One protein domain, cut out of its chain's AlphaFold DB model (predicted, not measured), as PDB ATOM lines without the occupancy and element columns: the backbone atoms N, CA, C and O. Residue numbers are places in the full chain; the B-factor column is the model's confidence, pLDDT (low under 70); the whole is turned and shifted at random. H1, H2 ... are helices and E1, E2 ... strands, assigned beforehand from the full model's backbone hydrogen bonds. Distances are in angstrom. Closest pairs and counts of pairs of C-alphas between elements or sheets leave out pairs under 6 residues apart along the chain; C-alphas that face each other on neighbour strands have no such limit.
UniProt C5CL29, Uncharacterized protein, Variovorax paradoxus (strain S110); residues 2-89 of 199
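AT A GLANCE: This is residues 2 to 89 of the 199 residues of an uncharacterized protein of Variovorax paradoxus (strain S110) (UniProt C5CL29). Look first for one strongly twisted, curled sheet of four strands, whose long hairpin E1 and E2 makes the longest axis, with one short helix, H1, over one face. From H1 a long link loops away, residues 45 to 50 sticking out, and returns to E3. The 88 printed residues run E1, E2, H1, E3, E4; the sheet's order is E2, E1, E3, E4, antiparallel, and the class is mostly strand. The whole is only just compact, close to loose, with a radius of gyration of the C-alphas of 14.2 A and spans of 41 by 29 by 24 A.

IN THESE COORDINATES: Find C-alpha 7 at (357.002, 134.917, 184.826); from there E1, residues 7 to 18, runs 26.4 A and bends by 96 degrees at residue 15. E2, residues 21 to 32, runs 31.7 A and bends by 63 degrees at residue 24. H1 is residues 35 to 43, E3 residues 64 to 70, and E4 residues 73 to 77, ending at C-alpha 77 at (357.409, 124.797, 194.344).

HOW THE PARTS SIT: In the hairpin E1 and E2, find N 10 and O 29 at 3.0 A. Beside E1, E3 has N 9 and O 67 at 2.8 A. In the hairpin E3 and E4, N 75 and O 68 are 2.7 A apart. H1 is on the sheet at a height of 10.2 A, over E2 and only just over E1, slantwise at 34 degrees to E2 on the local plane; its closest C-alphas to E2 are Met 37 and Pro 30, 6.4 A. Every O i to N i+4 pair in H1 is within hydrogen-bond range. E2, H1 and E3 form a split strand-helix-strand unit, two strands running the same way with E1 between them, and a left-handed crossover.

THE WHOLE: The C-alphas farthest apart are those of His 20 and Gly 89, 42.8 A. The printed part has no cut; the link H1 to E3 is long. Look for pLDDT under 70 at residues 2 to 3, 80 to 81 and 87 to 89.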
ATOM      1  N   HIS A   2     364.748 131.802 177.034       57.47
ATOM      2  CA  HIS A   2     364.948 133.255 177.082       57.47
ATOM      3  C   HIS A   2     365.431 133.661 178.486       57.47
ATOM      4  O   HIS A   2     364.610 133.672 179.401       57.47
ATOM      5  N   PRO A   3     366.717 134.014 178.678       62.72
ATOM      6  CA  PRO A   3     367.269 134.300 180.007       62.72
ATOM      7  C   PRO A   3     366.682 135.562 180.656       62.72
ATOM      8  O   PRO A   3     366.806 135.750 181.856       62.72
ATOM      9  N   SER A   4     366.017 136.421 179.879       76.06
ATOM     10  CA  SER A   4     365.373 137.646 180.364       76.06
ATOM     11  C   SER A   4     363.884 137.483 180.700       76.06
ATOM     12  O   SER A   4     363.218 138.480 180.963       76.06
ATOM     13  N   CYS A   5     363.320 136.278 180.574       80.69
ATOM     14  CA  CYS A   5     361.913 136.036 180.877       80.69
ATOM     15  C   CYS A   5     361.755 135.780 182.379       80.69
ATOM     16  O   CYS A   5     362.344 134.831 182.897       80.69
ATOM     17  N   THR A   6     360.945 136.608 183.041       90.44
ATOM     18  CA  THR A   6     360.507 136.387 184.421       90.44
ATOM     19  C   THR A   6     358.987 136.300 184.445       90.44
ATOM     20  O   THR A   6     358.304 137.269 184.097       90.44
ATOM     21  N   ALA A   7     358.444 135.140 184.803       93.19
ATOM     22  CA  ALA A   7     357.002 134.917 184.826       93.19
ATOM     23  C   ALA A   7     356.614 133.768 185.763       93.19
ATOM     24  O   ALA A   7     357.357 132.807 185.900       93.19
ATOM     25  N   SER A   8     355.426 133.824 186.353       94.19
ATOM     26  CA  SER A   8     354.867 132.752 187.184       94.19
ATOM     27  C   SER A   8     353.573 132.226 186.577       94.19
ATOM     28  O   SER A   8     352.832 132.976 185.945       94.19
ATOM     29  N   VAL A   9     353.271 130.949 186.792       95.06
ATOM     30  CA  VAL A   9     351.973 130.347 186.472       95.06
ATOM     31  C   VAL A   9     351.328 129.889 187.769       95.06
ATOM     32  O   VAL A   9     351.887 129.049 188.478       95.06
ATOM     33  N   TYR A  10     350.145 130.427 188.052       95.31
ATOM     34  CA  TYR A  10     349.281 129.948 189.127       95.31
ATOM     35  C   TYR A  10     348.215 129.018 188.554       95.31
ATOM     36  O   TYR A  10     347.772 129.201 187.419       95.31
ATOM     37  N   VAL A  11     347.806 128.030 189.339       95.62
ATOM     38  CA  VAL A  11     346.770 127.063 188.985       95.62
ATOM     39  C   VAL A  11     345.622 127.191 189.969       95.62
ATOM     40  O   VAL A  11     345.822 127.178 191.184       95.62
ATOM     41  N   TYR A  12     344.411 127.319 189.440       95.12
ATOM     42  CA  TYR A  12     343.183 127.321 190.223       95.12
ATOM     43  C   TYR A  12     342.227 126.260 189.680       95.12
ATOM     44  O   TYR A  12     341.789 126.346 188.534       95.12
ATOM     45  N   GLY A  13     341.929 125.246 190.491       94.56
ATOM     46  CA  GLY A  13     340.980 124.186 190.161       94.56
ATOM     47  C   GLY A  13     339.607 124.474 190.756       94.56
ATOM     48  O   GLY A  13     339.502 124.784 191.942       94.56
ATOM     49  N   THR A  14     338.553 124.369 189.949       94.25
ATOM     50  CA  THR A  14     337.177 124.504 190.443       94.25
ATOM     51  C   THR A  14     336.210 123.601 189.687       94.25
ATOM     52  O   THR A  14     336.369 123.333 188.492       94.25
ATOM     53  N   MET A  15     335.160 123.177 190.389       94.31
ATOM     54  CA  MET A  15     333.964 122.606 189.782       94.31
ATOM     55  C   MET A  15     333.203 123.714 189.042       94.31
ATOM     56  O   MET A  15     333.087 124.836 189.542       94.31
ATOM     57  N   GLY A  16     332.666 123.415 187.864       89.25
ATOM     58  CA  GLY A  16     331.829 124.357 187.131       89.25
ATOM     59  C   GLY A  16     331.277 123.774 185.839       89.25
ATOM     60  O   GLY A  16     331.422 122.585 185.563       89.25
ATOM     61  N   VAL A  17     330.645 124.627 185.034       90.19
ATOM     62  CA  VAL A  17     330.195 124.270 183.684       90.19
ATOM     63  C   VAL A  17     331.144 124.913 182.681       90.19
ATOM     64  O   VAL A  17     331.049 126.100 182.377       90.19
ATOM     65  N   ASN A  18     332.081 124.118 182.173       88.62
ATOM     66  CA  ASN A  18     333.021 124.503 181.124       88.62
ATOM     67  C   ASN A  18     332.839 123.571 179.926       88.62
ATOM     68  O   ASN A  18     332.512 122.401 180.087       88.62
ATOM     69  N   PHE A  19     333.054 124.071 178.706       91.12
ATOM     70  CA  PHE A  19     332.890 123.264 177.484       91.12
ATOM     71  C   PHE A  19     331.497 122.616 177.362       91.12
ATOM     72  O   PHE A  19     331.379 121.478 176.921       91.12
ATOM     73  N   HIS A  20     330.456 123.348 177.775       91.31
ATOM     74  CA  HIS A  20     329.052 122.917 177.745       91.31
ATOM     75  C   HIS A  20     328.736 121.654 178.563       91.31
ATOM     76  O   HIS A  20     327.696 121.037 178.347       91.31
ATOM     77  N   ALA A  21     329.591 121.286 179.522       91.88
ATOM     78  CA  ALA A  21     329.357 120.166 180.425       91.88
ATOM     79  C   ALA A  21     329.792 120.516 181.861       91.88
ATOM     80  O   ALA A  21     330.756 121.267 182.043       91.88
ATOM     81  N   PRO A  22     329.118 119.982 182.894       93.69
ATOM     82  CA  PRO A  22     329.646 120.003 184.250       93.69
ATOM     83  C   PRO A  22     330.978 119.256 184.309       93.69
ATOM     84  O   PRO A  22     331.133 118.194 183.701       93.69
ATOM     85  N   GLY A  23     331.941 119.793 185.045       93.19
ATOM     86  CA  GLY A  23     333.208 119.113 185.255       93.19
ATOM     87  C   GLY A  23     334.183 119.901 186.108       93.19
ATOM     88  O   GLY A  23     333.958 121.059 186.468       93.19
ATOM     89  N   TRP A  24     335.297 119.244 186.405       94.00
ATOM     90  CA  TRP A  24     336.469 119.888 186.971       94.00
ATOM     91  C   TRP A  24     337.212 120.653 185.878       94.00
ATOM     92  O   TRP A  24     337.348 120.179 184.746       94.00
ATOM     93  N   SER A  25     337.669 121.860 186.182       93.81
ATOM     94  CA  SER A  25     338.496 122.646 185.270       93.81
ATOM     95  C   SER A  25     339.634 123.299 186.024       93.81
ATOM     96  O   SER A  25     339.450 123.786 187.137       93.81
ATOM     97  N   GLU A  26     340.792 123.340 185.376       94.56
ATOM     98  CA  GLU A  26     341.972 124.031 185.871       94.56
ATOM     99  C   GLU A  26     342.204 125.306 185.066       94.56
ATOM    100  O   GLU A  26     342.242 125.302 183.833       94.56
ATOM    101  N   PHE A  27     342.351 126.411 185.784       94.62
ATOM    102  CA  PHE A  27     342.689 127.712 185.239       94.62
ATOM    103  C   PHE A  27     344.186 127.929 185.399       94.62
ATOM    104  O   PHE A  27     344.696 127.940 186.517       94.62
ATOM    105  N   LEU A  28     344.875 128.133 184.277       95.50
ATOM    106  CA  LEU A  28     346.269 128.565 184.256       95.50
ATOM    107  C   LEU A  28     346.306 130.092 184.215       95.50
ATOM    108  O   LEU A  28     345.794 130.706 183.276       95.50
ATOM    109  N   ILE A  29     346.919 130.697 185.225       95.19
ATOM    110  CA  ILE A  29     346.958 132.143 185.442       95.19
ATOM    111  C   ILE A  29     348.419 132.602 185.296       95.19
ATOM    112  O   ILE A  29     349.173 132.584 186.275       95.19
ATOM    113  N   PRO A  30     348.870 132.954 184.078       94.00
ATOM    114  CA  PRO A  30     350.211 133.479 183.863       94.00
ATOM    115  C   PRO A  30     350.323 134.928 184.360       94.00
ATOM    116  O   PRO A  30     349.471 135.767 184.069       94.00
ATOM    117  N   VAL A  31     351.404 135.229 185.076       93.19
ATOM    118  CA  VAL A  31     351.744 136.548 185.632       93.19
ATOM    119  C   VAL A  31     353.176 136.898 185.228       93.19
ATOM    120  O   VAL A  31     354.046 136.034 185.249       93.19
ATOM    121  N   GLY A  32     353.444 138.157 184.877       90.94
ATOM    122  CA  GLY A  32     354.769 138.610 184.435       90.94
ATOM    123  C   GLY A  32     354.824 138.814 182.921       90.94
ATOM    124  O   GLY A  32     354.119 139.678 182.402       90.94
ATOM    125  N   ASP A  33     355.665 138.054 182.214       89.69
ATOM    126  CA  ASP A  33     355.845 138.206 180.763       89.69
ATOM    127  C   ASP A  33     354.537 137.931 179.978       89.69
ATOM    128  O   ASP A  33     354.035 136.801 179.987       89.69
ATOM    129  N   PRO A  34     353.992 138.918 179.234       87.75
ATOM    130  CA  PRO A  34     352.728 138.769 178.505       87.75
ATOM    131  C   PRO A  34     352.787 137.720 177.386       87.75
ATOM    132  O   PRO A  34     351.750 137.206 176.960       87.75
ATOM    133  N   ARG A  35     353.986 137.362 176.908       90.31
ATOM    134  CA  ARG A  35     354.165 136.340 175.866       90.31
ATOM    135  C   ARG A  35     353.847 134.935 176.371       90.31
ATOM    136  O   ARG A  35     353.516 134.068 175.560       90.31
ATOM    137  N   LEU A  36     353.909 134.707 177.686       89.56
ATOM    138  CA  LEU A  36     353.702 133.391 178.291       89.56
ATOM    139  C   LEU A  36     352.325 132.802 177.950       89.56
ATOM    140  O   LEU A  36     352.225 131.611 177.665       89.56
ATOM    141  N   MET A  37     351.278 133.631 177.893       90.56
ATOM    142  CA  MET A  37     349.934 133.175 177.525       90.56
ATOM    143  C   MET A  37     349.900 132.571 176.111       90.56
ATOM    144  O   MET A  37     349.348 131.490 175.911       90.56
ATOM    145  N   GLY A  38     350.526 133.234 175.133       91.25
ATOM    146  CA  GLY A  38     350.580 132.742 173.752       91.25
ATOM    147  C   GLY A  38     351.368 131.434 173.624       91.25
ATOM    148  O   GLY A  38     350.968 130.534 172.882       91.25
ATOM    149  N   VAL A  39     352.448 131.296 174.400       91.75
ATOM    150  CA  VAL A  39     353.236 130.055 174.468       91.75
ATOM    151  C   VAL A  39     352.402 128.915 175.047       91.75
ATOM    152  O   VAL A  39     352.342 127.851 174.435       91.75
ATOM    153  N   LEU A  40     351.703 129.136 176.165       92.25
ATOM    154  CA  LEU A  40     350.830 128.124 176.770       92.25
ATOM    155  C   LEU A  40     349.722 127.701 175.799       92.25
ATOM    156  O   LEU A  40     349.532 126.512 175.551       92.25
ATOM    157  N   GLN A  41     349.030 128.658 175.175       91.31
ATOM    158  CA  GLN A  41     347.987 128.353 174.193       91.31
ATOM    159  C   GLN A  41     348.511 127.512 173.024       91.31
ATOM    160  O   GLN A  41     347.818 126.584 172.592       91.31
ATOM    161  N   SER A  42     349.720 127.805 172.544       92.44
ATOM    162  CA  SER A  42     350.378 127.049 171.473       92.44
ATOM    163  C   SER A  42     350.777 125.645 171.937       92.44
ATOM    164  O   SER A  42     350.492 124.672 171.244       92.44
ATOM    165  N   ALA A  43     351.341 125.515 173.140       92.25
ATOM    166  CA  ALA A  43     351.732 124.230 173.721       92.25
ATOM    167  C   ALA A  43     350.530 123.290 173.914       92.25
ATOM    168  O   ALA A  43     350.587 122.122 173.548       92.25
ATOM    169  N   PHE A  44     349.387 123.799 174.378       92.44
ATOM    170  CA  PHE A  44     348.167 122.989 174.469       92.44
ATOM    171  C   PHE A  44     347.497 122.738 173.108       92.44
ATOM    172  O   PHE A  44     346.508 122.021 173.041       92.44
ATOM    173  N   ALA A  45     347.935 123.367 172.006       91.06
ATOM    174  CA  ALA A  45     347.345 123.134 170.674       91.06
ATOM    175  C   ALA A  45     347.778 121.811 170.067       91.06
ATOM    176  O   ALA A  45     347.042 121.243 169.268       91.06
ATOM    177  N   VAL A  46     348.956 121.339 170.461       94.25
ATOM    178  CA  VAL A  46     349.547 120.116 169.925       94.25
ATOM    179  C   VAL A  46     349.140 118.865 170.705       94.25
ATOM    180  O   VAL A  46     349.435 117.768 170.249       94.25
ATOM    181  N   ILE A  47     348.457 119.004 171.849       93.81
ATOM    182  CA  ILE A  47     348.029 117.879 172.694       93.81
ATOM    183  C   ILE A  47     346.663 117.363 172.207       93.81
ATOM    184  O   ILE A  47     345.661 118.075 172.351       93.81
ATOM    185  N   PRO A  48     346.572 116.135 171.658       93.06
ATOM    186  CA  PRO A  48     345.304 115.581 171.190       93.06
ATOM    187  C   PRO A  48     344.300 115.422 172.336       93.06
ATOM    188  O   PRO A  48     344.641 114.947 173.416       93.06
ATOM    189  N   GLY A  49     343.047 115.820 172.108       91.06
ATOM    190  CA  GLY A  49     341.964 115.688 173.093       91.06
ATOM    191  C   GLY A  49     341.954 116.737 174.214       91.06
ATOM    192  O   GLY A  49     340.986 116.794 174.974       91.06
ATOM    193  N   ALA A  50     342.962 117.613 174.307       90.56
ATOM    194  CA  ALA A  50     342.976 118.691 175.292       90.56
ATOM    195  C   ALA A  50     341.912 119.758 174.967       90.56
ATOM    196  O   ALA A  50     342.017 120.506 173.992       90.56
ATOM    197  N   ARG A  51     340.882 119.863 175.815       91.44
ATOM    198  CA  ARG A  51     339.889 120.945 175.748       91.44
ATOM    199  C   ARG A  51     340.456 122.190 176.421       91.44
ATOM    200  O   ARG A  51     340.799 122.157 177.598       91.44
ATOM    201  N   LYS A  52     340.528 123.298 175.687       91.38
ATOM    202  CA  LYS A  52     341.071 124.571 176.179       91.38
ATOM    203  C   LYS A  52     340.252 125.751 175.673       91.38
ATOM    204  O   LYS A  52     339.696 125.704 174.577       91.38
ATOM    205  N   ARG A  53     340.198 126.818 176.463       91.00
ATOM    206  CA  ARG A  53     339.594 128.103 176.094       91.00
ATOM    207  C   ARG A  53     340.275 129.224 176.868       91.00
ATOM    208  O   ARG A  53     340.868 128.965 177.911       91.00
ATOM    209  N   ALA A  54     340.149 130.457 176.392       88.88
ATOM    210  CA  ALA A  54     340.372 131.608 177.256       88.88
ATOM    211  C   ALA A  54     339.216 131.666 178.270       88.88
ATOM    212  O   ALA A  54     338.045 131.673 177.879       88.88
ATOM    213  N   GLY A  55     339.551 131.592 179.556       86.69
ATOM    214  CA  GLY A  55     338.597 131.758 180.649       86.69
ATOM    215  C   GLY A  55     338.388 133.228 181.000       86.69
ATOM    216  O   GLY A  55     339.046 134.110 180.447       86.69
ATOM    217  N   ASP A  56     337.490 133.467 181.950       88.00
ATOM    218  CA  ASP A  56     337.377 134.767 182.605       88.00
ATOM    219  C   ASP A  56     338.613 135.043 183.468       88.00
ATOM    220  O   ASP A  56     339.396 134.144 183.790       88.00
ATOM    221  N   TYR A  57     338.797 136.306 183.844       87.69
ATOM    222  CA  TYR A  57     339.888 136.686 184.728       87.69
ATOM    223  C   TYR A  57     339.719 136.035 186.108       87.69
ATOM    224  O   TYR A  57     338.713 136.244 186.785       87.69
ATOM    225  N   VAL A  58     340.744 135.297 186.531       89.88
ATOM    226  CA  VAL A  58     340.896 134.757 187.886       89.88
ATOM    227  C   VAL A  58     342.103 135.442 188.511       89.88
ATOM    228  O   VAL A  58     343.170 135.514 187.896       89.88
ATOM    229  N   ALA A  59     341.941 135.980 189.719       87.88
ATOM    230  CA  ALA A  59     343.038 136.674 190.380       87.88
ATOM    231  C   ALA A  59     344.135 135.667 190.784       87.88
ATOM    232  O   ALA A  59     343.799 134.613 191.330       87.88
ATOM    233  N   PRO A  60     345.436 135.983 190.619       89.81
ATOM    234  CA  PRO A  60     346.522 135.084 191.026       89.81
ATOM    235  C   PRO A  60     346.448 134.653 192.494       89.81
ATOM    236  O   PRO A  60     346.808 133.532 192.823       89.81
ATOM    237  N   SER A  61     345.901 135.505 193.369       87.25
ATOM    238  CA  SER A  61     345.683 135.205 194.791       87.25
ATOM    239  C   SER A  61     344.691 134.067 195.057       87.25
ATOM    240  O   SER A  61     344.603 133.603 196.188       87.25
ATOM    241  N   GLN A  62     343.898 133.665 194.060       90.50
ATOM    242  CA  GLN A  62     342.983 132.525 194.156       90.50
ATOM    243  C   GLN A  62     343.656 131.212 193.740       90.50
ATOM    244  O   GLN A  62     343.159 130.147 194.094       90.50
ATOM    245  N   GLY A  63     344.758 131.280 192.989       89.88
ATOM    246  CA  GLY A  63     345.504 130.113 192.541       89.88
ATOM    247  C   GLY A  63     346.691 129.789 193.441       89.88
ATOM    248  O   GLY A  63     347.197 130.630 194.182       89.88
ATOM    249  N   LEU A  64     347.170 128.556 193.329       91.31
ATOM    250  CA  LEU A  64     348.451 128.139 193.888       91.31
ATOM    251  C   LEU A  64     349.527 128.320 192.826       91.31
ATOM    252  O   LEU A  64     349.315 127.961 191.669       91.31
ATOM    253  N   ILE A  65     350.678 128.879 193.194       92.69
ATOM    254  CA  ILE A  65     351.815 128.926 192.273       92.69
ATOM    255  C   ILE A  65     352.216 127.491 191.923       92.69
ATOM    256  O   ILE A  65     352.342 126.659 192.812       92.69
ATOM    257  N   ALA A  66     352.366 127.196 190.634       93.12
ATOM    258  CA  ALA A  66     352.764 125.874 190.144       93.12
ATOM    259  C   ALA A  66     354.124 125.917 189.445       93.12
ATOM    260  O   ALA A  66     354.900 124.970 189.533       93.12
ATOM    261  N   PHE A  67     354.429 127.029 188.770       92.62
ATOM    262  CA  PHE A  67     355.689 127.213 188.059       92.62
ATOM    263  C   PHE A  67     356.160 128.659 188.159       92.62
ATOM    264  O   PHE A  67     355.350 129.587 188.115       92.62
ATOM    265  N   HIS A  68     357.471 128.848 188.223       92.56
ATOM    266  CA  HIS A  68     358.122 130.143 188.098       92.56
ATOM    267  C   HIS A  68     359.268 130.040 187.090       92.56
ATOM    268  O   HIS A  68     360.041 129.092 187.099       92.56
ATOM    269  N   LEU A  69     359.351 130.985 186.170       90.62
ATOM    270  CA  LEU A  69     360.401 131.114 185.174       90.62
ATOM    271  C   LEU A  69     361.227 132.331 185.560       90.62
ATOM    272  O   LEU A  69     360.677 133.426 185.633       90.62
ATOM    273  N   GLU A  70     362.520 132.144 185.781       87.62
ATOM    274  CA  GLU A  70     363.460 133.234 186.049       87.62
ATOM    275  C   GLU A  70     364.857 132.816 185.590       87.62
ATOM    276  O   GLU A  70     365.249 131.659 185.746       87.62
ATOM    277  N   GLU A  71     365.591 133.747 184.968       84.44
ATOM    278  CA  GLU A  71     366.955 133.524 184.462       84.44
ATOM    279  C   GLU A  71     367.065 132.323 183.501       84.44
ATOM    280  O   GLU A  71     368.084 131.642 183.408       84.44
ATOM    281  N   GLY A  72     365.988 132.048 182.759       83.56
ATOM    282  CA  GLY A  72     365.912 130.913 181.841       83.56
ATOM    283  C   GLY A  72     365.764 129.552 182.526       83.56
ATOM    284  O   GLY A  72     365.742 128.550 181.820       83.56
ATOM    285  N   ARG A  73     365.620 129.500 183.853       86.75
ATOM    286  CA  ARG A  73     365.342 128.277 184.611       86.75
ATOM    287  C   ARG A  73     363.850 128.152 184.902       86.75
ATOM    288  O   ARG A  73     363.168 129.149 185.138       86.75
ATOM    289  N   LEU A  74     363.356 126.915 184.872       88.25
ATOM    290  CA  LEU A  74     362.016 126.569 185.336       88.25
ATOM    291  C   LEU A  74     362.115 126.100 186.784       88.25
ATOM    292  O   LEU A  74     362.774 125.105 187.082       88.25
ATOM    293  N   TRP A  75     361.439 126.823 187.655       90.19
ATOM    294  CA  TRP A  75     361.339 126.575 189.076       90.19
ATOM    295  C   TRP A  75     359.957 126.007 189.398       90.19
ATOM    296  O   TRP A  75     358.936 126.498 188.903       90.19
ATOM    297  N   ARG A  76     359.918 124.979 190.239       87.94
ATOM    298  CA  ARG A  76     358.708 124.353 190.772       87.94
ATOM    299  C   ARG A  76     358.685 124.535 192.288       87.94
ATOM    300  O   ARG A  76     359.747 124.455 192.905       87.94
ATOM    301  N   PRO A  77     357.518 124.783 192.897       87.25
ATOM    302  CA  PRO A  77     357.409 124.797 194.344       87.25
ATOM    303  C   PRO A  77     357.622 123.374 194.872       87.25
ATOM    304  O   PRO A  77     356.991 122.426 194.408       87.25
ATOM    305  N   GLU A  78     358.531 123.226 195.826       81.38
ATOM    306  CA  GLU A  78     358.638 122.024 196.657       81.38
ATOM    307  C   GLU A  78     357.643 122.107 197.820       81.38
ATOM    308  O   GLU A  78     356.985 121.132 198.179       81.38
ATOM    309  N   ASP A  79     357.500 123.311 198.374       81.69
ATOM    310  CA  ASP A  79     356.555 123.650 199.429       81.69
ATOM    311  C   ASP A  79     356.060 125.103 199.251       81.69
ATOM    312  O   ASP A  79     356.271 125.730 198.213       81.69
ATOM    313  N   ALA A  80     355.369 125.651 200.255       68.44
ATOM    314  CA  ALA A  80     354.790 126.995 200.194       68.44
ATOM    315  C   ALA A  80     355.814 128.140 200.020       68.44
ATOM    316  O   ALA A  80     355.419 129.254 199.670       68.44
ATOM    317  N   VAL A  81     357.096 127.909 200.304       69.44
ATOM    318  CA  VAL A  81     358.157 128.934 200.290       69.44
ATOM    319  C   VAL A  81     359.430 128.496 199.560       69.44
ATOM    320  O   VAL A  81     360.253 129.349 199.221       69.44
ATOM    321  N   THR A  82     359.598 127.201 199.306       78.38
ATOM    322  CA  THR A  82     360.780 126.615 198.675       78.38
ATOM    323  C   THR A  82     360.503 126.311 197.208       78.38
ATOM    324  O   THR A  82     359.500 125.684 196.869       78.38
ATOM    325  N   PHE A  83     361.426 126.721 196.339       86.12
ATOM    326  CA  PHE A  83     361.414 126.405 194.916       86.12
ATOM    327  C   PHE A  83     362.666 125.619 194.545       86.12
ATOM    328  O   PHE A  83     363.767 125.952 194.988       86.12
ATOM    329  N   TYR A  84     362.506 124.630 193.677       85.38
ATOM    330  CA  TYR A  84     363.602 123.874 193.085       85.38
ATOM    331  C   TYR A  84     363.546 123.984 191.565       85.38
ATOM    332  O   TYR A  84     362.485 124.190 190.978       85.38
ATOM    333  N   SER A  85     364.697 123.856 190.918       90.25
ATOM    334  CA  SER A  85     364.796 123.738 189.468       90.25
ATOM    335  C   SER A  85     365.496 122.424 189.172       90.25
ATOM    336  O   SER A  85     366.549 122.155 189.746       90.25
ATOM    337  N   GLU A  86     364.902 121.597 188.316       79.25
ATOM    338  CA  GLU A  86     365.617 120.459 187.745       79.25
ATOM    339  C   GLU A  86     366.699 121.048 186.837       79.25
ATOM    340  O   GLU A  86     366.389 121.747 185.868       79.25
ATOM    341  N   GLU A  87     367.970 120.857 187.196       61.50
ATOM    342  CA  GLU A  87     369.067 121.227 186.308       61.50
ATOM    343  C   GLU A  87     368.856 120.487 184.986       61.50
ATOM    344  O   GLU A  87     368.720 119.263 184.956       61.50
ATOM    345  N   GLY A  88     368.759 121.241 183.887       51.38
ATOM    346  CA  GLY A  88     368.859 120.645 182.562       51.38
ATOM    347  C   GLY A  88     370.181 119.898 182.518       51.38
ATOM    348  O   GLY A  88     371.199 120.509 182.832       51.38
ATOM    349  N   GLY A  89     370.118 118.596 182.226       42.28
ATOM    350  CA  GLY A  89     371.254 117.685 182.278       42.28
ATOM    351  C   GLY A  89     372.524 118.339 181.752       42.28
ATOM    352  O   GLY A  89     372.589 118.721 180.587       42.28
TER     353      GLY A  89